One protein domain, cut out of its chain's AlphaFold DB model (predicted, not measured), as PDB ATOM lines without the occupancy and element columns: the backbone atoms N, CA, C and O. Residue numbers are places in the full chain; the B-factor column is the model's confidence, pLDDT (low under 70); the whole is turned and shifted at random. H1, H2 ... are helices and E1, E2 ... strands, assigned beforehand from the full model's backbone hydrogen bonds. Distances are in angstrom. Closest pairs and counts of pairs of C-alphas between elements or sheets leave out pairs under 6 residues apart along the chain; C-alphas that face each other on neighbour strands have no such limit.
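Overview. This is residues 32 to 182 and 205 to 218 of the 220 residues of an uncharacterized protein of Parvularcula mediterranea (UniProt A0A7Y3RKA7). A strongly twisted sheet of six strands has its helices over one face: the long helix H3 runs along E4 and E6, and H1, nearly crosswise to H3, sits where the sheet curls round it. H2 packs on the edge strand E5, and H4 packs on H3 on the side away from the sheet. The printed part has 165 residues with four named helices and six named strands, in the order H1 E1 E2 E3 E4 H2 E5 E6 H3 H4; the sheet's order is E1, E2, E3, E4, E6, E5, all antiparallel. The class is mixed, helices and strands, and the whole is compact, with a radius of gyration of the C-alphas of 15.3 A and a rounded outline of 41 by 39 by 27 A.

Along the chain. The first helix, H1, is residues 38 to 47 and 14.4 A long, beginning at C-alpha 38 (24.864, -7.715, 99.852). E1, residues 51 to 56, is 16.6 A long and E2, residues 62 to 67, is 16.7 A. E3, residues 73 to 83, measures 26.3 A and bends by 71 degrees at residue 80. E4, residues 88 to 99, is the longest strand by residues; it measures 28.5 A and bends by 84 degrees at residue 91. H2, residues 106 to 116, is 14.6 A long, E5, residues 121 to 124, is 10.0 A and E6, residues 130 to 137, is 22.7 A. H3, residues 144 to 166, is 31.4 A long and begins at C-alpha 144 (20.023, -5.917, 113.315). H4, residues 208 to 216, is 12.2 A long and ends at C-alpha 216 (23.510, -15.935, 122.946).

Arrangement. E1 to E4 form a meander, each strand the antiparallel neighbour of the one before. N 53 and O 65 of the hairpin E1 and E2 are 2.9 A apart, N 64 and O 76 of E2 and E3 2.8 A, and N 77 and O 94 of E3 and E4 2.9 A, each within hydrogen-bond range. So are N 95 and O 134 of E4 and E6, at 2.8 A, and N 123 and O 131 of the hairpin E5 and E6, at 2.8 A. E4, H2 and E5 make a split strand-helix-strand unit, two strands running the same way with E6 between them, and its crossover is right-handed. H1, H2 and H3 on one face of the sheet make two layers, a sheet and its helices. H3 lies over E4 and E6 at a height over the sheet of 9.4 A, and runs along the strands, at 15 degrees to E6 on the local plane. H3 is the hub, touching three helices. With residues 144 to 148 alone it touches H1, about perpendicular at 73 degrees; the closest C-alphas, of Ile 44 and Lys 148, are 6.8 A apart. With residues 157 to 165 alone it touches H2 at a steep tilt of 43 degrees, opposite ways; the closest C-alphas, of Gln 108 and Tyr 165, are 6.7 A apart. With residues 149 to 156 alone it touches H4 at a shallow tilt of 13 degrees, opposite ways; the closest C-alphas, of Ser 156 and Ala 210, are 5.4 A apart. H4 is not on the sheet. In H1, H2, H3 and H4 every O i to N i+4 pair is within hydrogen-bond range.

Size, cuts and confidence. The two C-alphas farthest apart, of Asp 82 and Ser 169, are 44.4 A apart. Residues 32 to 33 pair antiparallel with residues 142 to 143. Of the links that are printed whole, none is long. Residues 183 to 204 are not printed, and C-alphas 182 and 205 are 27.1 A apart across that cut. Residues 167 to 182 hold no named element. Mean pLDDT of the printed part is 75.1; 40 residues are under 70, among them 167 to 182 and 205 to 218, and the mean of H4 is 41.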
ATOM      1  N   LEU A  32      18.500   0.436 114.009       81.31
ATOM      2  CA  LEU A  32      17.463   0.241 113.002       81.31
ATOM      3  C   LEU A  32      18.082   0.254 111.608       81.31
ATOM      4  O   LEU A  32      18.813   1.173 111.232       81.31
ATOM      5  N   VAL A  33      17.725  -0.748 110.820       78.81
ATOM      6  CA  VAL A  33      18.101  -0.885 109.425       78.81
ATOM      7  C   VAL A  33      16.835  -1.072 108.608       78.81
ATOM      8  O   VAL A  33      16.064  -2.011 108.804       78.81
ATOM      9  N   SER A  34      16.602  -0.142 107.690       81.94
ATOM     10  CA  SER A  34      15.453  -0.177 106.784       81.94
ATOM     11  C   SER A  34      15.787  -0.808 105.434       81.94
ATOM     12  O   SER A  34      14.899  -1.333 104.761       81.94
ATOM     13  N   LYS A  35      17.065  -0.772 105.042       86.62
ATOM     14  CA  LYS A  35      17.564  -1.289 103.769       86.62
ATOM     15  C   LYS A  35      18.945  -1.909 103.932       86.62
ATOM     16  O   LYS A  35      19.772  -1.396 104.683       86.62
ATOM     17  N   TYR A  36      19.190  -2.960 103.164       85.06
ATOM     18  CA  TYR A  36      20.433  -3.714 103.149       85.06
ATOM     19  C   TYR A  36      21.055  -3.743 101.757       85.06
ATOM     20  O   TYR A  36      20.373  -3.642 100.738       85.06
ATOM     21  N   ASN A  37      22.366  -3.929 101.717       89.00
ATOM     22  CA  ASN A  37      23.086  -4.390 100.543       89.00
ATOM     23  C   ASN A  37      23.750  -5.749 100.818       89.00
ATOM     24  O   ASN A  37      23.798  -6.221 101.959       89.00
ATOM     25  N   LEU A  38      24.264  -6.383  99.763       87.94
ATOM     26  CA  LEU A  38      24.864  -7.715  99.852       87.94
ATOM     27  C   LEU A  38      26.019  -7.802 100.884       87.94
ATOM     28  O   LEU A  38      26.008  -8.739 101.685       87.94
ATOM     29  N   PRO A  39      26.960  -6.833 100.966       91.19
ATOM     30  CA  PRO A  39      27.979  -6.823 102.023       91.19
ATOM     31  C   PRO A  39      27.414  -6.727 103.448       91.19
ATOM     32  O   PRO A  39      27.894  -7.415 104.347       91.19
ATOM     33  N   GLN A  40      26.382  -5.908 103.673       90.25
ATOM     34  CA  GLN A  40      25.751  -5.787 104.991       90.25
ATOM     35  C   GLN A  40      25.072  -7.093 105.417       90.25
ATOM     36  O   GLN A  40      25.193  -7.483 106.578       90.25
ATOM     37  N   MET A  41      24.400  -7.779 104.486       90.44
ATOM     38  CA  MET A  41      23.838  -9.113 104.727       90.44
ATOM     39  C   MET A  41      24.935 -10.126 105.065       90.44
ATOM     40  O   MET A  41      24.806 -10.863 106.040       90.44
ATOM     41  N   ALA A  42      26.033 -10.133 104.303       93.06
ATOM     42  CA  ALA A  42      27.165 -11.022 104.550       93.06
ATOM     43  C   ALA A  42      27.751 -10.821 105.953       93.06
ATOM     44  O   ALA A  42      27.972 -11.800 106.659       93.06
ATOM     45  N   GLY A  43      27.916  -9.567 106.386       91.75
ATOM     46  CA  GLY A  43      28.381  -9.250 107.736       91.75
ATOM     47  C   GLY A  43      27.452  -9.780 108.835       91.75
ATOM     48  O   GLY A  43      27.935 -10.297 109.833       91.75
ATOM     49  N   ILE A  44      26.126  -9.722 108.644       89.44
ATOM     50  CA  ILE A  44      25.166 -10.299 109.608       89.44
ATOM     51  C   ILE A  44      25.356 -11.812 109.726       89.44
ATOM     52  O   ILE A  44      25.392 -12.341 110.832       89.44
ATOM     53  N   PHE A  45      25.486 -12.514 108.600       90.62
ATOM     54  CA  PHE A  45      25.685 -13.963 108.610       90.62
ATOM     55  C   PHE A  45      27.033 -14.358 109.226       90.62
ATOM     56  O   PHE A  45      27.097 -15.326 109.980       90.62
ATOM     57  N   GLN A  46      28.094 -13.594 108.963       91.81
ATOM     58  CA  GLN A  46      29.409 -13.813 109.570       91.81
ATOM     59  C   GLN A  46      29.388 -13.607 111.090       91.81
ATOM     60  O   GLN A  46      30.002 -14.383 111.815       91.81
ATOM     61  N   GLU A  47      28.640 -12.618 111.585       86.81
ATOM     62  CA  GLU A  47      28.426 -12.413 113.026       86.81
ATOM     63  C   GLU A  47      27.689 -13.580 113.697       86.81
ATOM     64  O   GLU A  47      27.852 -13.789 114.892       86.81
ATOM     65  N   LEU A  48      26.914 -14.357 112.934       82.62
ATOM     66  CA  LEU A  48      26.268 -15.594 113.389       82.62
ATOM     67  C   LEU A  48      27.177 -16.831 113.256       82.62
ATOM     68  O   LEU A  48      26.708 -17.959 113.384       82.62
ATOM     69  N   GLY A  49      28.463 -16.648 112.942       82.94
ATOM     70  CA  GLY A  49      29.412 -17.747 112.751       82.94
ATOM     71  C   GLY A  49      29.218 -18.527 111.446       82.94
ATOM     72  O   GLY A  49      29.753 -19.626 111.299       82.94
ATOM     73  N   LEU A  50      28.459 -17.986 110.487       85.06
ATOM     74  CA  LEU A  50      28.227 -18.625 109.193       85.06
ATOM     75  C   LEU A  50      29.324 -18.245 108.194       85.06
ATOM     76  O   LEU A  50      29.764 -17.097 108.110       85.06
ATOM     77  N   THR A  51      29.729 -19.209 107.371       88.88
ATOM     78  CA  THR A  51      30.635 -18.958 106.245       88.88
ATOM     79  C   THR A  51      29.830 -18.432 105.060       88.88
ATOM     80  O   THR A  51      28.805 -19.004 104.701       88.88
ATOM     81  N   VAL A  52      30.290 -17.351 104.430       93.06
ATOM     82  CA  VAL A  52      29.552 -16.659 103.365       93.06
ATOM     83  C   VAL A  52      30.424 -16.526 102.120       93.06
ATOM     84  O   VAL A  52      31.560 -16.069 102.209       93.06
ATOM     85  N   GLY A  53      29.875 -16.873 100.957       89.00
ATOM     86  CA  GLY A  53      30.475 -16.613  99.649       89.00
ATOM     87  C   GLY A  53      29.494 -15.893  98.729       89.00
ATOM     88  O   GLY A  53      28.326 -16.272  98.651       89.00
ATOM     89  N   ALA A  54      29.954 -14.861  98.025       89.75
ATOM     90  CA  ALA A  54      29.148 -14.211  96.998       89.75
ATOM     91  C   ALA A  54      28.978 -15.140  95.786       89.75
ATOM     92  O   ALA A  54      29.932 -15.786  95.352       89.75
ATOM     93  N   ILE A  55      27.766 -15.194  95.244       84.00
ATOM     94  CA  ILE A  55      27.424 -15.948  94.037       84.00
ATOM     95  C   ILE A  55      26.514 -15.110  93.136       84.00
ATOM     96  O   ILE A  55      25.884 -14.150  93.584       84.00
ATOM     97  N   GLN A  56      26.394 -15.526  91.880       80.00
ATOM     98  CA  GLN A  56      25.354 -15.046  90.979       80.00
ATOM     99  C   GLN A  56      24.340 -16.167  90.757       80.00
ATOM    100  O   GLN A  56      24.730 -17.290  90.442       80.00
ATOM    101  N   LEU A  57      23.049 -15.875  90.912       75.62
ATOM    102  CA  LEU A  57      21.994 -16.793  90.478       75.62
ATOM    103  C   LEU A  57      21.915 -16.814  88.945       75.62
ATOM    104  O   LEU A  57      22.337 -15.865  88.283       75.62
ATOM    105  N   ASN A  58      21.322 -17.864  88.376       65.62
ATOM    106  CA  ASN A  58      21.230 -18.044  86.919       65.62
ATOM    107  C   ASN A  58      20.497 -16.897  86.208       65.62
ATOM    108  O   ASN A  58      20.813 -16.564  85.071       65.62
ATOM    109  N   ASN A  59      19.560 -16.247  86.898       66.81
ATOM    110  CA  ASN A  59      18.852 -15.067  86.403       66.81
ATOM    111  C   ASN A  59      19.665 -13.759  86.521       66.81
ATOM    112  O   ASN A  59      19.118 -12.675  86.335       66.81
ATOM    113  N   GLY A  60      20.945 -13.837  86.891       69.75
ATOM    114  CA  GLY A  60      21.799 -12.673  87.079       69.75
ATOM    115  C   GLY A  60      21.505 -11.888  88.357       69.75
ATOM    116  O   GLY A  60      21.939 -10.745  88.448       69.75
ATOM    117  N   THR A  61      20.819 -12.455  89.353       77.31
ATOM    118  CA  THR A  61      20.636 -11.807  90.667       77.31
ATOM    119  C   THR A  61      21.857 -12.047  91.563       77.31
ATOM    120  O   THR A  61      22.223 -13.210  91.764       77.31
ATOM    121  N   PRO A  62      22.478 -10.999  92.140       82.44
ATOM    122  CA  PRO A  62      23.530 -11.169  93.138       82.44
ATOM    123  C   PRO A  62      22.979 -11.814  94.413       82.44
ATOM    124  O   PRO A  62      21.941 -11.399  94.931       82.44
ATOM    125  N   ALA A  63      23.678 -12.815  94.939       87.50
ATOM    126  CA  ALA A  63      23.251 -13.567  96.110       87.50
ATOM    127  C   ALA A  63      24.444 -14.006  96.972       87.50
ATOM    128  O   ALA A  63      25.611 -13.844  96.614       87.50
ATOM    129  N   LEU A  64      24.135 -14.569  98.132       89.94
ATOM    130  CA  LEU A  64      25.086 -15.164  99.054       89.94
ATOM    131  C   LEU A  64      24.803 -16.659  99.164       89.94
ATOM    132  O   LEU A  64      23.686 -17.064  99.484       89.94
ATOM    133  N   ARG A  65      25.831 -17.477  98.950       88.38
ATOM    134  CA  ARG A  65      25.872 -18.861  99.415       88.38
ATOM    135  C   ARG A  65      26.342 -18.836 100.861       88.38
ATOM    136  O   ARG A  65      27.476 -18.443 101.132       88.38
ATOM    137  N   VAL A  66      25.478 -19.251 101.773       85.56
ATOM    138  CA  VAL A  66      25.746 -19.252 103.209       85.56
ATOM    139  C   VAL A  66      25.849 -20.694 103.687       85.56
ATOM    140  O   VAL A  66      25.042 -21.538 103.304       85.56
ATOM    141  N   GLN A  67      26.870 -20.986 104.483       82.19
ATOM    142  CA  GLN A  67      27.179 -22.318 104.974       82.19
ATOM    143  C   GLN A  67      27.297 -22.316 106.500       82.19
ATOM    144  O   GLN A  67      28.007 -21.490 107.078       82.19
ATOM    145  N   THR A  68      26.602 -23.251 107.144       79.56
ATOM    146  CA  THR A  68      26.667 -23.470 108.592       79.56
ATOM    147  C   THR A  68      27.973 -24.175 108.979       79.56
ATOM    148  O   THR A  68      28.590 -24.837 108.135       79.56
ATOM    149  N   PRO A  69      28.388 -24.122 110.259       75.50
ATOM    150  CA  PRO A  69      29.528 -24.904 110.749       75.50
ATOM    151  C   PRO A  69      29.372 -26.417 110.531       75.50
ATOM    152  O   PRO A  69      30.352 -27.113 110.276       75.50
ATOM    153  N   SER A  70      28.133 -26.917 110.567       69.38
ATOM    154  CA  SER A  70      27.779 -28.313 110.276       69.38
ATOM    155  C   SER A  70      27.869 -28.688 108.788       69.38
ATOM    156  O   SER A  70      27.702 -29.854 108.438       69.38
ATOM    157  N   GLY A  71      28.175 -27.730 107.906       65.50
ATOM    158  CA  GLY A  71      28.358 -27.949 106.470       65.50
ATOM    159  C   GLY A  71      27.083 -27.815 105.639       65.50
ATOM    160  O   GLY A  71      27.147 -27.959 104.417       65.50
ATOM    161  N   ASN A  72      25.949 -27.501 106.267       73.06
ATOM    162  CA  ASN A  72      24.698 -27.261 105.563       73.06
ATOM    163  C   ASN A  72      24.739 -25.933 104.811       73.06
ATOM    164  O   ASN A  72      25.400 -24.989 105.240       73.06
ATOM    165  N   VAL A  73      24.021 -25.847 103.694       78.69
ATOM    166  CA  VAL A  73      24.097 -24.691 102.791       78.69
ATOM    167  C   VAL A  73      22.708 -24.148 102.516       78.69
ATOM    168  O   VAL A  73      21.787 -24.913 102.257       78.69
ATOM    169  N   PHE A  74      22.572 -22.827 102.500       83.38
ATOM    170  CA  PHE A  74      21.393 -22.125 102.008       83.38
ATOM    171  C   PHE A  74      21.811 -20.899 101.191       83.38
ATOM    172  O   PHE A  74      22.960 -20.453 101.233       83.38
ATOM    173  N   ILE A  75      20.879 -20.362 100.414       87.81
ATOM    174  CA  ILE A  75      21.065 -19.139  99.644       87.81
ATOM    175  C   ILE A  75      20.332 -18.001 100.342       87.81
ATOM    176  O   ILE A  75      19.169 -18.138 100.715       87.81
ATOM    177  N   ALA A  76      20.997 -16.861 100.474       90.81
ATOM    178  CA  ALA A  76      20.371 -15.610 100.864       90.81
ATOM    179  C   ALA A  76      20.492 -14.607  99.719       90.81
ATOM    180  O   ALA A  76      21.593 -14.360  99.227       90.81
ATOM    181  N   TYR A  77      19.389 -14.005  99.293       87.31
ATOM    182  CA  TYR A  77      19.427 -12.970  98.262       87.31
ATOM    183  C   TYR A  77      18.503 -11.805  98.612       87.31
ATOM    184  O   TYR A  77      17.417 -12.008  99.163       87.31
ATOM    185  N   PRO A  78      18.920 -10.569  98.315       86.94
ATOM    186  CA  PRO A  78      18.101  -9.410  98.590       86.94
ATOM    187  C   PRO A  78      16.972  -9.248  97.563       86.94
ATOM    188  O   PRO A  78      17.072  -9.645  96.401       86.94
ATOM    189  N   ARG A  79      15.874  -8.637  98.003       84.31
ATOM    190  CA  ARG A  79      14.677  -8.334  97.212       84.31
ATOM    191  C   ARG A  79      14.185  -6.929  97.539       84.31
ATOM    192  O   ARG A  79      14.536  -6.361  98.571       84.31
ATOM    193  N   ILE A  80      13.337  -6.391  96.658       84.81
ATOM    194  CA  ILE A  80      12.761  -5.043  96.802       84.81
ATOM    195  C   ILE A  80      13.892  -4.016  96.979       84.81
ATOM    196  O   ILE A  80      14.026  -3.381  98.022       84.81
ATOM    197  N   CYS A  81      14.765  -3.952  95.975       84.88
ATOM    198  CA  CYS A  81      15.963  -3.121  95.966       84.88
ATOM    199  C   CYS A  81      15.728  -1.811  95.228       84.88
ATOM    200  O   CYS A  81      15.090  -1.811  94.176       84.88
ATOM    201  N   ASP A  82      16.333  -0.732  95.724       86.56
ATOM    202  CA  ASP A  82      16.449   0.528  94.982       86.56
ATOM    203  C   ASP A  82      17.215   0.321  93.665       86.56
ATOM    204  O   ASP A  82      16.870   0.899  92.637       86.56
ATOM    205  N   ASN A  83      18.235  -0.546  93.685       80.69
ATOM    206  CA  ASN A  83      18.951  -1.010  92.499       80.69
ATOM    207  C   ASN A  83      19.125  -2.536  92.552       80.69
ATOM    208  O   ASN A  83      19.939  -3.054  93.321       80.69
ATOM    209  N   ALA A  84      18.355  -3.254  91.732       73.75
ATOM    210  CA  ALA A  84      18.331  -4.717  91.713       73.75
ATOM    211  C   ALA A  84      19.637  -5.333  91.181       73.75
ATOM    212  O   ALA A  84      20.103  -6.336  91.714       73.75
ATOM    213  N   GLN A  85      20.259  -4.715  90.176       75.81
ATOM    214  CA  GLN A  85      21.484  -5.199  89.533       75.81
ATOM    215  C   GLN A  85      22.683  -5.137  90.481       75.81
ATOM    216  O   GLN A  85      23.575  -5.977  90.420       75.81
ATOM    217  N   GLN A  86      22.694  -4.140  91.365       77.12
ATOM    218  CA  GLN A  86      23.741  -3.949  92.367       77.12
ATOM    219  C   GLN A  86      23.370  -4.525  93.737       77.12
ATOM    220  O   GLN A  86      24.167  -4.406  94.666       77.12
ATOM    221  N   ALA A  87      22.174  -5.114  93.880       80.81
ATOM    222  CA  ALA A  87      21.665  -5.600  95.161       80.81
ATOM    223  C   ALA A  87      21.806  -4.542  96.280       80.81
ATOM    224  O   ALA A  87      22.286  -4.831  97.379       80.81
ATOM    225  N   SER A  88      21.434  -3.294  95.969       85.69
ATOM    226  CA  SER A  88      21.609  -2.135  96.849       85.69
ATOM    227  C   SER A  88      20.268  -1.533  97.261       85.69
ATOM    228  O   SER A  88      19.342  -1.437  96.451       85.69
ATOM    229  N   GLY A  89      20.173  -1.112  98.525       85.81
ATOM    230  CA  GLY A  89      18.972  -0.477  99.063       85.81
ATOM    231  C   GLY A  89      17.784  -1.437  99.176       85.81
ATOM    232  O   GLY A  89      16.658  -1.064  98.863       85.81
ATOM    233  N   CYS A  90      18.024  -2.686  99.561       88.06
ATOM    234  CA  CYS A  90      17.036  -3.757  99.541       88.06
ATOM    235  C   CYS A  90      16.271  -3.858 100.856       88.06
ATOM    236  O   CYS A  90      16.874  -3.967 101.922       88.06
ATOM    237  N   ALA A  91      14.944  -3.832 100.778       89.00
ATOM    238  CA  ALA A  91      14.063  -3.842 101.945       89.00
ATOM    239  C   ALA A  91      13.549  -5.244 102.317       89.00
ATOM    240  O   ALA A  91      12.655  -5.385 103.154       89.00
ATOM    241  N   MET A  92      14.062  -6.285 101.660       86.81
ATOM    242  CA  MET A  92      13.721  -7.671 101.943       86.81
ATOM    243  C   MET A  92      14.930  -8.581 101.724       86.81
ATOM    244  O   MET A  92      15.702  -8.389 100.785       86.81
ATOM    245  N   ILE A  93      15.049  -9.607 102.559       90.69
ATOM    246  CA  ILE A  93      15.997 -10.709 102.398       90.69
ATOM    247  C   ILE A  93      15.192 -11.991 102.198       90.69
ATOM    248  O   ILE A  93      14.352 -12.321 103.030       90.69
ATOM    249  N   SER A  94      15.448 -12.718 101.115       88.88
ATOM    250  CA  SER A  94      14.954 -14.084 100.941       88.88
ATOM    251  C   SER A  94      16.016 -15.073 101.399       88.88
ATOM    252  O   SER A  94      17.168 -14.967 100.976       88.88
ATOM    253  N   LEU A  95      15.621 -16.046 102.213       89.69
ATOM    254  CA  LEU A  95      16.436 -17.176 102.651       89.69
ATOM    255  C   LEU A  95      15.850 -18.450 102.046       89.69
ATOM    256  O   LEU A  95      14.645 -18.673 102.160       89.69
ATOM    257  N   VAL A  96      16.678 -19.258 101.384       85.50
ATOM    258  CA  VAL A  96      16.229 -20.443 100.647       85.50
ATOM    259  C   VAL A  96      17.175 -21.616 100.873       85.50
ATOM    260  O   VAL A  96      18.348 -21.558 100.506       85.50
ATOM    261  N   ALA A  97      16.654 -22.707 101.425       82.62
ATOM    262  CA  ALA A  97      17.319 -24.006 101.468       82.62
ATOM    263  C   ALA A  97      16.659 -24.927 100.435       82.62
ATOM    264  O   ALA A  97      15.443 -25.092 100.444       82.62
ATOM    265  N   GLY A  98      17.444 -25.482  99.511       74.56
ATOM    266  CA  GLY A  98      16.945 -26.323  98.419       74.56
ATOM    267  C   GLY A  98      17.118 -27.814  98.697       74.56
ATOM    268  O   GLY A  98      18.051 -28.210  99.390       74.56
ATOM    269  N   PHE A  99      16.253 -28.630  98.095       69.06
ATOM    270  CA  PHE A  99      16.287 -30.090  98.109       69.06
ATOM    271  C   PHE A  99      16.196 -30.591  96.659       69.06
ATOM    272  O   PHE A  99      15.221 -30.297  95.970       69.06
ATOM    273  N   SER A 100      17.187 -31.352  96.181       64.88
ATOM    274  CA  SER A 100      17.149 -31.956  94.830       64.88
ATOM    275  C   SER A 100      16.033 -32.983  94.676       64.88
ATOM    276  O   SER A 100      15.460 -33.123  93.604       64.88
ATOM    277  N   ASN A 101      15.762 -33.719  95.747       69.69
ATOM    278  CA  ASN A 101      14.700 -34.701  95.824       69.69
ATOM    279  C   ASN A 101      14.089 -34.610  97.220       69.69
ATOM    280  O   ASN A 101      14.765 -34.881  98.213       69.69
ATOM    281  N   LEU A 102      12.831 -34.194  97.283       75.31
ATOM    282  CA  LEU A 102      12.055 -34.058  98.498       75.31
ATOM    283  C   LEU A 102      11.109 -35.266  98.622       75.31
ATOM    284  O   LEU A 102      10.002 -35.248  98.068       75.31
ATOM    285  N   PRO A 103      11.510 -36.320  99.362       77.81
ATOM    286  CA  PRO A 103      10.697 -37.529  99.520       77.81
ATOM    287  C   PRO A 103       9.426 -37.275 100.341       77.81
ATOM    288  O   PRO A 103       8.508 -38.089 100.333       77.81
ATOM    289  N   THR A 104       9.366 -36.141 101.038       82.19
ATOM    290  CA  THR A 104       8.274 -35.764 101.928       82.19
ATOM    291  C   THR A 104       6.958 -35.600 101.150       82.19
ATOM    292  O   THR A 104       6.905 -34.822 100.186       82.19
ATOM    293  N   PRO A 105       5.889 -36.328 101.514       87.12
ATOM    294  CA  PRO A 105       4.569 -36.171 100.908       87.12
ATOM    295  C   PRO A 105       3.910 -34.847 101.339       87.12
ATOM    296  O   PRO A 105       4.305 -34.247 102.341       87.12
ATOM    297  N   LEU A 106       2.919 -34.369 100.579       86.56
ATOM    298  CA  LEU A 106       2.300 -33.056 100.814       86.56
ATOM    299  C   LEU A 106       1.631 -32.960 102.187       86.56
ATOM    300  O   LEU A 106       1.694 -31.920 102.829       86.56
ATOM    301  N   GLU A 107       1.053 -34.050 102.683       89.06
ATOM    302  CA  GLU A 107       0.407 -34.099 103.994       89.06
ATOM    303  C   GLU A 107       1.401 -33.789 105.118       89.06
ATOM    304  O   GLU A 107       1.082 -33.059 106.051       89.06
ATOM    305  N   GLN A 108       2.630 -34.291 104.998       88.56
ATOM    306  CA  GLN A 108       3.708 -34.024 105.950       88.56
ATOM    307  C   GLN A 108       4.258 -32.600 105.827       88.56
ATOM    308  O   GLN A 108       4.636 -31.998 106.827       88.56
ATOM    309  N   ILE A 109       4.282 -32.044 104.615       87.12
ATOM    310  CA  ILE A 109       4.640 -30.637 104.400       87.12
ATOM    311  C   ILE A 109       3.604 -29.716 105.059       87.12
ATOM    312  O   ILE A 109       3.974 -28.775 105.760       87.12
ATOM    313  N   ASN A 110       2.317 -30.020 104.889       85.56
ATOM    314  CA  ASN A 110       1.228 -29.268 105.509       85.56
ATOM    315  C   ASN A 110       1.260 -29.381 107.036       85.56
ATOM    316  O   ASN A 110       0.981 -28.403 107.727       85.56
ATOM    317  N   GLU A 111       1.616 -30.556 107.561       89.56
ATOM    318  CA  GLU A 111       1.825 -30.748 108.995       89.56
ATOM    319  C   GLU A 111       2.974 -29.873 109.499       89.56
ATOM    320  O   GLU A 111       2.780 -29.109 110.440       89.56
ATOM    321  N   PHE A 112       4.120 -29.870 108.809       88.38
ATOM    322  CA  PHE A 112       5.224 -28.974 109.140       88.38
ATOM    323  C   PHE A 112       4.772 -27.505 109.192       88.38
ATOM    324  O   PHE A 112       5.067 -26.813 110.163       88.38
ATOM    325  N   HIS A 113       4.009 -27.022 108.204       86.75
ATOM    326  CA  HIS A 113       3.496 -25.639 108.215       86.75
ATOM    327  C   HIS A 113       2.511 -25.363 109.346       86.75
ATOM    328  O   HIS A 113       2.413 -24.225 109.798       86.75
ATOM    329  N   ARG A 114       1.764 -26.375 109.786       81.81
ATOM    330  CA  ARG A 114       0.764 -26.236 110.841       81.81
ATOM    331  C   ARG A 114       1.387 -26.225 112.232       81.81
ATOM    332  O   ARG A 114       0.904 -25.476 113.079       81.81
ATOM    333  N   THR A 115       2.380 -27.075 112.482       87.00
ATOM    334  CA  THR A 115       2.797 -27.400 113.855       87.00
ATOM    335  C   THR A 115       4.257 -27.123 114.170       87.00
ATOM    336  O   THR A 115       4.573 -26.898 115.338       87.00
ATOM    337  N   ASP A 116       5.138 -27.102 113.171       84.12
ATOM    338  CA  ASP A 116       6.586 -27.062 113.399       84.12
ATOM    339  C   ASP A 116       7.278 -25.828 112.802       84.12
ATOM    340  O   ASP A 116       8.338 -25.439 113.289       84.12
ATOM    341  N   SER A 117       6.706 -25.208 111.769       86.12
ATOM    342  CA  SER A 117       7.280 -24.019 111.142       86.12
ATOM    343  C   SER A 117       7.044 -22.771 111.984       86.12
ATOM    344  O   SER A 117       5.910 -22.440 112.335       86.12
ATOM    345  N   LEU A 118       8.113 -22.028 112.259       84.38
ATOM    346  CA  LEU A 118       8.040 -20.734 112.930       84.38
ATOM    347  C   LEU A 118       7.841 -19.595 111.934       84.38
ATOM    348  O   LEU A 118       7.133 -18.628 112.227       84.38
ATOM    349  N   THR A 119       8.528 -19.651 110.795       82.06
ATOM    350  CA  THR A 119       8.603 -18.523 109.858       82.06
ATOM    351  C   THR A 119       8.747 -18.941 108.395       82.06
ATOM    352  O   THR A 119       8.772 -18.076 107.515       82.06
ATOM    353  N   SER A 120       8.852 -20.241 108.114       87.12
ATOM    354  CA  SER A 120       9.248 -20.749 106.803       87.12
ATOM    355  C   SER A 120       8.123 -21.463 106.059       87.12
ATOM    356  O   SER A 120       7.218 -22.065 106.635       87.12
ATOM    357  N   MET A 121       8.209 -21.441 104.735       87.19
ATOM    358  CA  MET A 121       7.307 -22.149 103.838       87.19
ATOM    359  C   MET A 121       8.094 -23.152 103.006       87.19
ATOM    360  O   MET A 121       9.140 -22.827 102.447       87.19
ATOM    361  N   VAL A 122       7.563 -24.360 102.887       85.38
ATOM    362  CA  VAL A 122       8.119 -25.411 102.032       85.38
ATOM    363  C   VAL A 122       7.304 -25.470 100.754       85.38
ATOM    364  O   VAL A 122       6.083 -25.557 100.800       85.38
ATOM    365  N   ILE A 123       7.995 -25.434  99.623       80.38
ATOM    366  CA  ILE A 123       7.420 -25.564  98.290       80.38
ATOM    367  C   ILE A 123       7.977 -26.850  97.694       80.38
ATOM    368  O   ILE A 123       9.197 -27.018  97.638       80.38
ATOM    369  N   LYS A 124       7.095 -27.744  97.246       78.31
ATOM    370  CA  LYS A 124       7.463 -28.953  96.506       78.31
ATOM    371  C   LYS A 124       7.213 -28.727  95.020       78.31
ATOM    372  O   LYS A 124       6.139 -28.268  94.638       78.31
ATOM    373  N   SER A 125       8.201 -29.025  94.189       72.44
ATOM    374  CA  SER A 125       8.082 -28.931  92.735       72.44
ATOM    375  C   SER A 125       7.639 -30.265  92.131       72.44
ATOM    376  O   SER A 125       7.842 -31.341  92.696       72.44
ATOM    377  N   SER A 126       7.028 -30.203  90.947       73.31
ATOM    378  CA  SER A 126       6.505 -31.376  90.231       73.31
ATOM    379  C   SER A 126       7.591 -32.363  89.784       73.31
ATOM    380  O   SER A 126       7.314 -33.546  89.616       73.31
ATOM    381  N   ASN A 127       8.838 -31.903  89.642       67.25
ATOM    382  CA  ASN A 127      10.015 -32.739  89.372       67.25
ATOM    383  C   ASN A 127      10.528 -33.496  90.618       67.25
ATOM    384  O   ASN A 127      11.561 -34.156  90.546       67.25
ATOM    385  N   GLY A 128       9.832 -33.394  91.756       65.81
ATOM    386  CA  GLY A 128      10.208 -34.038  93.011       65.81
ATOM    387  C   GLY A 128      11.195 -33.234  93.856       65.81
ATOM    388  O   GLY A 128      11.453 -33.630  94.985       65.81
ATOM    389  N   GLY A 129      11.716 -32.110  93.363       72.94
ATOM    390  CA  GLY A 129      12.513 -31.180  94.158       72.94
ATOM    391  C   GLY A 129      11.687 -30.429  95.205       72.94
ATOM    392  O   GLY A 129      10.462 -30.554  95.312       72.94
ATOM    393  N   GLY A 130      12.366 -29.618  96.007       75.06
ATOM    394  CA  GLY A 130      11.685 -28.719  96.921       75.06
ATOM    395  C   GLY A 130      12.577 -27.628  97.476       75.06
ATOM    396  O   GLY A 130      13.792 -27.614  97.285       75.06
ATOM    397  N   SER A 131      11.967 -26.699  98.194       79.25
ATOM    398  CA  SER A 131      12.682 -25.624  98.869       79.25
ATOM    399  C   SER A 131      11.972 -25.212 100.145       79.25
ATOM    400  O   SER A 131      10.747 -25.205 100.197       79.25
ATOM    401  N   LEU A 132      12.745 -24.841 101.158       86.38
ATOM    402  CA  LEU A 132      12.279 -24.166 102.358       86.38
ATOM    403  C   LEU A 132      12.682 -22.695 102.264       86.38
ATOM    404  O   LEU A 132      13.845 -22.377 102.018       86.38
ATOM    405  N   ASN A 133      11.708 -21.806 102.421       84.94
ATOM    406  CA  ASN A 133      11.814 -20.390 102.106       84.94
ATOM    407  C   ASN A 133      11.373 -19.538 103.293       84.94
ATOM    408  O   ASN A 133      10.315 -19.780 103.869       84.94
ATOM    409  N   ASN A 134      12.115 -18.476 103.581       88.88
ATOM    410  CA  ASN A 134      11.711 -17.410 104.494       88.88
ATOM    411  C   ASN A 134      11.960 -16.048 103.830       88.88
ATOM    412  O   ASN A 134      12.904 -15.888 103.053       88.88
ATOM    413  N   LYS A 135      11.102 -15.065 104.123       87.25
ATOM    414  CA  LYS A 135      11.293 -13.669 103.720       87.25
ATOM    415  C   LYS A 135      11.366 -12.779 104.957       87.25
ATOM    416  O   LYS A 135      10.395 -12.667 105.700       87.25
ATOM    417  N   VAL A 136      12.478 -12.070 105.110       88.25
ATOM    418  CA  VAL A 136      12.683 -11.066 106.158       88.25
ATOM    419  C   VAL A 136      12.432  -9.690 105.560       88.25
ATOM    420  O   VAL A 136      13.236  -9.206 104.764       88.25
ATOM    421  N   LEU A 137      11.303  -9.072 105.908       85.50
ATOM    422  CA  LEU A 137      10.961  -7.716 105.482       85.50
ATOM    423  C   LEU A 137      11.535  -6.701 106.471       85.50
ATOM    424  O   LEU A 137      11.357  -6.834 107.677       85.50
ATOM    425  N   THR A 138      12.186  -5.666 105.955       83.62
ATOM    426  CA  THR A 138      12.856  -4.634 106.764       83.62
ATOM    427  C   THR A 138      12.276  -3.242 106.512       83.62
ATOM    428  O   THR A 138      12.793  -2.237 106.999       83.62
ATOM    429  N   VAL A 139      11.181  -3.174 105.749       71.88
ATOM    430  CA  VAL A 139      10.416  -1.949 105.491       71.88
ATOM    431  C   VAL A 139       9.962  -1.365 106.833       71.88
ATOM    432  O   VAL A 139       9.458  -2.094 107.678       71.88
ATOM    433  N   LEU A 140      10.145  -0.052 107.013       74.94
ATOM    434  CA  LEU A 140       9.942   0.713 108.263       74.94
ATOM    435  C   LEU A 140      11.055   0.605 109.322       74.94
ATOM    436  O   LEU A 140      10.985   1.302 110.330       74.94
ATOM    437  N   GLY A 141      12.123  -0.148 109.052       78.81
ATOM    438  CA  GLY A 141      13.272  -0.258 109.947       78.81
ATOM    439  C   GLY A 141      13.098  -1.375 110.969       78.81
ATOM    440  O   GLY A 141      12.233  -1.314 111.837       78.81
ATOM    441  N   VAL A 142      13.963  -2.381 110.888       83.75
ATOM    442  CA  VAL A 142      14.078  -3.453 111.886       83.75
ATOM    443  C   VAL A 142      15.456  -3.400 112.521       83.75
ATOM    444  O   VAL A 142      16.406  -2.913 111.914       83.75
ATOM    445  N   THR A 143      15.591  -3.886 113.747       85.12
ATOM    446  CA  THR A 143      16.907  -3.955 114.382       85.12
ATOM    447  C   THR A 143      17.773  -5.020 113.705       85.12
ATOM    448  O   THR A 143      17.273  -6.005 113.155       85.12
ATOM    449  N   ARG A 144      19.098  -4.863 113.761       86.06
ATOM    450  CA  ARG A 144      20.023  -5.917 113.315       86.06
ATOM    451  C   ARG A 144      19.805  -7.212 114.111       86.06
ATOM    452  O   ARG A 144      19.852  -8.290 113.517       86.06
ATOM    453  N   LEU A 145      19.476  -7.100 115.402       83.19
ATOM    454  CA  LEU A 145      19.057  -8.219 116.248       83.19
ATOM    455  C   LEU A 145      17.845  -8.958 115.674       83.19
ATOM    456  O   LEU A 145      17.850 -10.183 115.600       83.19
ATOM    457  N   HIS A 146      16.835  -8.225 115.198       84.88
ATOM    458  CA  HIS A 146      15.660  -8.829 114.579       84.88
ATOM    459  C   HIS A 146      16.041  -9.661 113.352       84.88
ATOM    460  O   HIS A 146      15.588 -10.794 113.210       84.88
ATOM    461  N   VAL A 147      16.913  -9.139 112.482       87.88
ATOM    462  CA  VAL A 147      17.374  -9.898 111.307       87.88
ATOM    463  C   VAL A 147      18.138 -11.150 111.729       87.88
ATOM    464  O   VAL A 147      17.861 -12.224 111.200       87.88
ATOM    465  N   LYS A 148      19.033 -11.052 112.720       86.56
ATOM    466  CA  LYS A 148      19.724 -12.218 113.295       86.56
ATOM    467  C   LYS A 148      18.737 -13.264 113.820       86.56
ATOM    468  O   LYS A 148      18.856 -14.437 113.475       86.56
ATOM    469  N   GLY A 149      17.721 -12.834 114.567       84.75
ATOM    470  CA  GLY A 149      16.661 -13.701 115.082       84.75
ATOM    471  C   GLY A 149      15.863 -14.394 113.974       84.75
ATOM    472  O   GLY A 149      15.584 -15.585 114.073       84.75
ATOM    473  N   GLN A 150      15.547 -13.698 112.878       88.31
ATOM    474  CA  GLN A 150      14.859 -14.305 111.730       88.31
ATOM    475  C   GLN A 150      15.714 -15.361 111.026       88.31
ATOM    476  O   GLN A 150      15.204 -16.418 110.654       88.31
ATOM    477  N   VAL A 151      17.019 -15.114 110.885       88.88
ATOM    478  CA  VAL A 151      17.959 -16.098 110.331       88.88
ATOM    479  C   VAL A 151      18.052 -17.323 111.240       88.88
ATOM    480  O   VAL A 151      17.981 -18.446 110.748       88.88
ATOM    481  N   ALA A 152      18.139 -17.128 112.558       84.44
ATOM    482  CA  ALA A 152      18.151 -18.228 113.522       84.44
ATOM    483  C   ALA A 152      16.860 -19.068 113.456       84.44
ATOM    484  O   ALA A 152      16.924 -20.297 113.447       84.44
ATOM    485  N   ARG A 153      15.690 -18.424 113.332       85.50
ATOM    486  CA  ARG A 153      14.400 -19.115 113.149       85.50
ATOM    487  C   ARG A 153      14.352 -19.911 111.848       85.50
ATOM    488  O   ARG A 153      13.961 -21.069 111.877       85.50
ATOM    489  N   PHE A 154      14.815 -19.336 110.738       87.69
ATOM    490  CA  PHE A 154      14.920 -20.053 109.465       87.69
ATOM    491  C   PHE A 154      15.820 -21.293 109.570       87.69
ATOM    492  O   PHE A 154      15.465 -22.354 109.065       87.69
ATOM    493  N   LEU A 155      16.965 -21.189 110.253       83.88
ATOM    494  CA  LEU A 155      17.843 -22.339 110.486       83.88
ATOM    495  C   LEU A 155      17.167 -23.411 111.355       83.88
ATOM    496  O   LEU A 155      17.299 -24.597 111.056       83.88
ATOM    497  N   SER A 156      16.405 -23.011 112.379       82.44
ATOM    498  CA  SER A 156      15.611 -23.931 113.210       82.44
ATOM    499  C   SER A 156      14.539 -24.661 112.398       82.44
ATOM    500  O   SER A 156      14.375 -25.874 112.539       82.44
ATOM    501  N   ASP A 157      13.825 -23.935 111.537       85.62
ATOM    502  CA  ASP A 157      12.820 -24.494 110.632       85.62
ATOM    503  C   ASP A 157      13.465 -25.471 109.643       85.62
ATOM    504  O   ASP A 157      12.950 -26.570 109.439       85.62
ATOM    505  N   ALA A 158      14.616 -25.109 109.067       83.62
ATOM    506  CA  ALA A 158      15.361 -25.959 108.142       83.62
ATOM    507  C   ALA A 158      15.831 -27.260 108.803       83.62
ATOM    508  O   ALA A 158      15.640 -28.337 108.234       83.62
ATOM    509  N   ASP A 159      16.392 -27.180 110.009       81.94
ATOM    510  CA  ASP A 159      16.820 -28.355 110.768       81.94
ATOM    511  C   ASP A 159      15.626 -29.229 111.171       81.94
ATOM    512  O   ASP A 159      15.644 -30.443 110.969       81.94
ATOM    513  N   THR A 160      14.539 -28.625 111.659       83.44
ATOM    514  CA  THR A 160      13.316 -29.354 112.034       83.44
ATOM    515  C   THR A 160      12.706 -30.061 110.831       83.44
ATOM    516  O   THR A 160      12.418 -31.259 110.896       83.44
ATOM    517  N   PHE A 161      12.561 -29.348 109.713       85.69
ATOM    518  CA  PHE A 161      12.024 -29.915 108.487       85.69
ATOM    519  C   PHE A 161      12.889 -31.079 108.000       85.69
ATOM    520  O   PHE A 161      12.400 -32.185 107.754       85.69
ATOM    521  N   TYR A 162      14.202 -30.864 107.938       78.25
ATOM    522  CA  TYR A 162      15.141 -31.875 107.481       78.25
ATOM    523  C   TYR A 162      15.149 -33.115 108.386       78.25
ATOM    524  O   TYR A 162      15.055 -34.246 107.906       78.25
ATOM    525  N   THR A 163      15.226 -32.933 109.703       78.50
ATOM    526  CA  THR A 163      15.344 -34.036 110.665       78.50
ATOM    527  C   THR A 163      14.071 -34.865 110.784       78.50
ATOM    528  O   THR A 163      14.162 -36.096 110.790       78.50
ATOM    529  N   LYS A 164      12.897 -34.224 110.851       82.69
ATOM    530  CA  LYS A 164      11.617 -34.915 111.056       82.69
ATOM    531  C   LYS A 164      10.987 -35.419 109.760       82.69
ATOM    532  O   LYS A 164      10.456 -36.525 109.747       82.69
ATOM    533  N   TYR A 165      11.050 -34.634 108.685       82.69
ATOM    534  CA  TYR A 165      10.195 -34.842 107.510       82.69
ATOM    535  C   TYR A 165      10.945 -35.308 106.265       82.69
ATOM    536  O   TYR A 165      10.362 -35.974 105.411       82.69
ATOM    537  N   VAL A 166      12.234 -34.986 106.135       76.94
ATOM    538  CA  VAL A 166      13.024 -35.401 104.961       76.94
ATOM    539  C   VAL A 166      13.696 -36.751 105.185       76.94
ATOM    540  O   VAL A 166      13.808 -37.561 104.269       76.94
ATOM    541  N   ARG A 167      14.181 -36.995 106.398       67.00
ATOM    542  CA  ARG A 167      15.322 -37.891 106.576       67.00
ATOM    543  C   ARG A 167      15.047 -39.176 107.335       67.00
ATOM    544  O   ARG A 167      15.929 -40.023 107.349       67.00
ATOM    545  N   GLY A 168      13.887 -39.326 107.973       53.09
ATOM    546  CA  GLY A 168      13.518 -40.561 108.675       53.09
ATOM    547  C   GLY A 168      14.684 -41.209 109.443       53.09
ATOM    548  O   GLY A 168      14.961 -42.378 109.226       53.09
ATOM    549  N   SER A 169      15.387 -40.448 110.298       42.19
ATOM    550  CA  SER A 169      16.573 -40.874 111.074       42.19
ATOM    551  C   SER A 169      17.833 -41.273 110.251       42.19
ATOM    552  O   SER A 169      17.850 -42.289 109.571       42.19
ATOM    553  N   THR A 170      18.951 -40.533 110.434       35.38
ATOM    554  CA  THR A 170      20.379 -40.834 110.058       35.38
ATOM    555  C   THR A 170      21.004 -40.381 108.693       35.38
ATOM    556  O   THR A 170      21.211 -41.155 107.782       35.38
ATOM    557  N   SER A 171      21.403 -39.102 108.560       37.28
ATOM    558  CA  SER A 171      22.534 -38.442 107.764       37.28
ATOM    559  C   SER A 171      22.614 -36.847 107.682       37.28
ATOM    560  O   SER A 171      21.785 -36.222 107.025       37.28
ATOM    561  N   ASN A 172      23.517 -36.154 108.414       36.00
ATOM    562  CA  ASN A 172      23.382 -34.746 108.925       36.00
ATOM    563  C   ASN A 172      23.394 -33.569 107.923       36.00
ATOM    564  O   ASN A 172      23.614 -32.438 108.341       36.00
ATOM    565  N   ALA A 173      23.134 -33.791 106.638       42.44
ATOM    566  CA  ALA A 173      23.383 -32.776 105.619       42.44
ATOM    567  C   ALA A 173      22.156 -32.445 104.759       42.44
ATOM    568  O   ALA A 173      21.754 -33.264 103.937       42.44
ATOM    569  N   PHE A 174      21.621 -31.224 104.865       47.34
ATOM    570  CA  PHE A 174      20.866 -30.632 103.763       47.34
ATOM    571  C   PHE A 174      21.843 -29.911 102.828       47.34
ATOM    572  O   PHE A 174      22.634 -29.059 103.242       47.34
ATOM    573  N   SER A 175      21.817 -30.275 101.548       37.31
ATOM    574  CA  SER A 175      22.612 -29.633 100.509       37.31
ATOM    575  C   SER A 175      21.694 -28.983  99.486       37.31
ATOM    576  O   SER A 175      20.747 -29.589  98.988       37.31
ATOM    577  N   VAL A 176      21.997 -27.730  99.154       36.19
ATOM    578  CA  VAL A 176      21.367 -27.048  98.026       36.19
ATOM    579  C   VAL A 176      21.839 -27.735  96.750       36.19
ATOM    580  O   VAL A 176      22.994 -27.590  96.347       36.19
ATOM    581  N   SER A 177      20.927 -28.439  96.086       36.31
ATOM    582  CA  SER A 177      20.950 -28.462  94.630       36.31
ATOM    583  C   SER A 177      20.474 -27.092  94.185       36.31
ATOM    584  O   SER A 177      19.395 -26.660  94.588       36.31
ATOM    585  N   LEU A 178      21.315 -26.373  93.441       35.81
ATOM    586  CA  LEU A 178      20.948 -25.099  92.833       35.81
ATOM    587  C   LEU A 178      19.886 -25.402  91.775       35.81
ATOM    588  O   LEU A 178      20.217 -25.558  90.605       35.81
ATOM    589  N   ASP A 179      18.632 -25.562  92.195       34.59
ATOM    590  CA  ASP A 179      17.510 -25.567  91.273       34.59
ATOM    591  C   ASP A 179      17.416 -24.138  90.697       34.59
ATOM    592  O   ASP A 179      17.228 -23.185  91.470       34.59
ATOM    593  N   PRO A 180      17.652 -23.947  89.382       35.00
ATOM    594  CA  PRO A 180      17.670 -22.645  88.710       35.00
ATOM    595  C   PRO A 180      16.437 -21.777  88.980       35.00
ATOM    596  O   PRO A 180      16.523 -20.550  88.895       35.00
ATOM    597  N   ASP A 181      15.323 -22.409  89.348       36.22
ATOM    598  CA  ASP A 181      14.022 -21.775  89.517       36.22
ATOM    599  C   ASP A 181      13.749 -21.301  90.949       36.22
ATOM    600  O   ASP A 181      12.732 -20.658  91.211       36.22
ATOM    601  N   ALA A 182      14.699 -21.472  91.878       39.16
ATOM    602  CA  ALA A 182      14.594 -20.893  93.218       39.16
ATOM    603  C   ALA A 182      14.580 -19.342  93.224       39.16
ATOM    604  O   ALA A 182      14.252 -18.694  94.224       39.16
ATOM    605  N   TYR A 205       8.918 -25.250 119.192       29.09
ATOM    606  CA  TYR A 205      10.071 -26.136 119.446       29.09
ATOM    607  C   TYR A 205      11.331 -25.632 118.714       29.09
ATOM    608  O   TYR A 205      11.311 -25.435 117.507       29.09
ATOM    609  N   MET A 206      12.433 -25.416 119.447       29.33
ATOM    610  CA  MET A 206      13.726 -24.970 118.893       29.33
ATOM    611  C   MET A 206      14.813 -26.024 119.078       29.33
ATOM    612  O   MET A 206      14.940 -26.595 120.172       29.33
ATOM    613  N   THR A 207      15.590 -26.252 118.018       44.31
ATOM    614  CA  THR A 207      16.691 -27.225 117.941       44.31
ATOM    615  C   THR A 207      17.953 -26.704 118.650       44.31
ATOM    616  O   THR A 207      18.020 -25.532 119.019       44.31
ATOM    617  N   ARG A 208      18.941 -27.572 118.936       35.19
ATOM    618  CA  ARG A 208      20.083 -27.248 119.827       35.19
ATOM    619  C   ARG A 208      20.939 -26.086 119.308       35.19
ATOM    620  O   ARG A 208      21.301 -25.220 120.090       35.19
ATOM    621  N   GLU A 209      21.177 -26.030 118.001       39.25
ATOM    622  CA  GLU A 209      21.978 -24.977 117.356       39.25
ATOM    623  C   GLU A 209      21.217 -23.637 117.309       39.25
ATOM    624  O   GLU A 209      21.790 -22.583 117.574       39.25
ATOM    625  N   ALA A 210      19.898 -23.668 117.076       39.66
ATOM    626  CA  ALA A 210      19.051 -22.478 117.166       39.66
ATOM    627  C   ALA A 210      18.895 -21.979 118.612       39.66
ATOM    628  O   ALA A 210      18.830 -20.774 118.832       39.66
ATOM    629  N   ARG A 211      18.873 -22.881 119.605       40.75
ATOM    630  CA  ARG A 211      18.887 -22.518 121.032       40.75
ATOM    631  C   ARG A 211      20.201 -21.895 121.462       40.75
ATOM    632  O   ARG A 211      20.143 -20.957 122.235       40.75
ATOM    633  N   GLU A 212      21.342 -22.397 121.001       43.75
ATOM    634  CA  GLU A 212      22.649 -21.804 121.314       43.75
ATOM    635  C   GLU A 212      22.727 -20.376 120.752       43.75
ATOM    636  O   GLU A 212      23.016 -19.444 121.494       43.75
ATOM    637  N   ILE A 213      22.300 -20.169 119.499       41.44
ATOM    638  CA  ILE A 213      22.233 -18.827 118.902       41.44
ATOM    639  C   ILE A 213      21.208 -17.937 119.627       41.44
ATOM    640  O   ILE A 213      21.491 -16.779 119.897       41.44
ATOM    641  N   LEU A 214      20.015 -18.435 119.964       39.16
ATOM    642  CA  LEU A 214      18.977 -17.616 120.610       39.16
ATOM    643  C   LEU A 214      19.238 -17.362 122.103       39.16
ATOM    644  O   LEU A 214      18.832 -16.316 122.608       39.16
ATOM    645  N   ALA A 215      19.964 -18.255 122.782       48.34
ATOM    646  CA  ALA A 215      20.493 -18.035 124.125       48.34
ATOM    647  C   ALA A 215      21.586 -16.954 124.114       48.34
ATOM    648  O   ALA A 215      21.540 -16.035 124.930       48.34
ATOM    649  N   ASP A 216      22.492 -16.980 123.131       42.56
ATOM    650  CA  ASP A 216      23.510 -15.935 122.946       42.56
ATOM    651  C   ASP A 216      22.895 -14.568 122.581       42.56
ATOM    652  O   ASP A 216      23.465 -13.518 122.884       42.56
ATOM    653  N   LEU A 217      21.703 -14.554 121.972       40.00
ATOM    654  CA  LEU A 217      20.949 -13.331 121.658       40.00
ATOM    655  C   LEU A 217      20.045 -12.842 122.810       40.00
ATOM    656  O   LEU A 217      19.483 -11.753 122.703       40.00
ATOM    657  N   GLY A 218      19.936 -13.587 123.916       33.94
ATOM    658  CA  GLY A 218      19.166 -13.192 125.104       33.94
ATOM    659  C   GLY A 218      17.640 -13.253 124.947       33.94
ATOM    660  O   GLY A 218      16.934 -12.551 125.669       33.94
TER     661      GLY A 218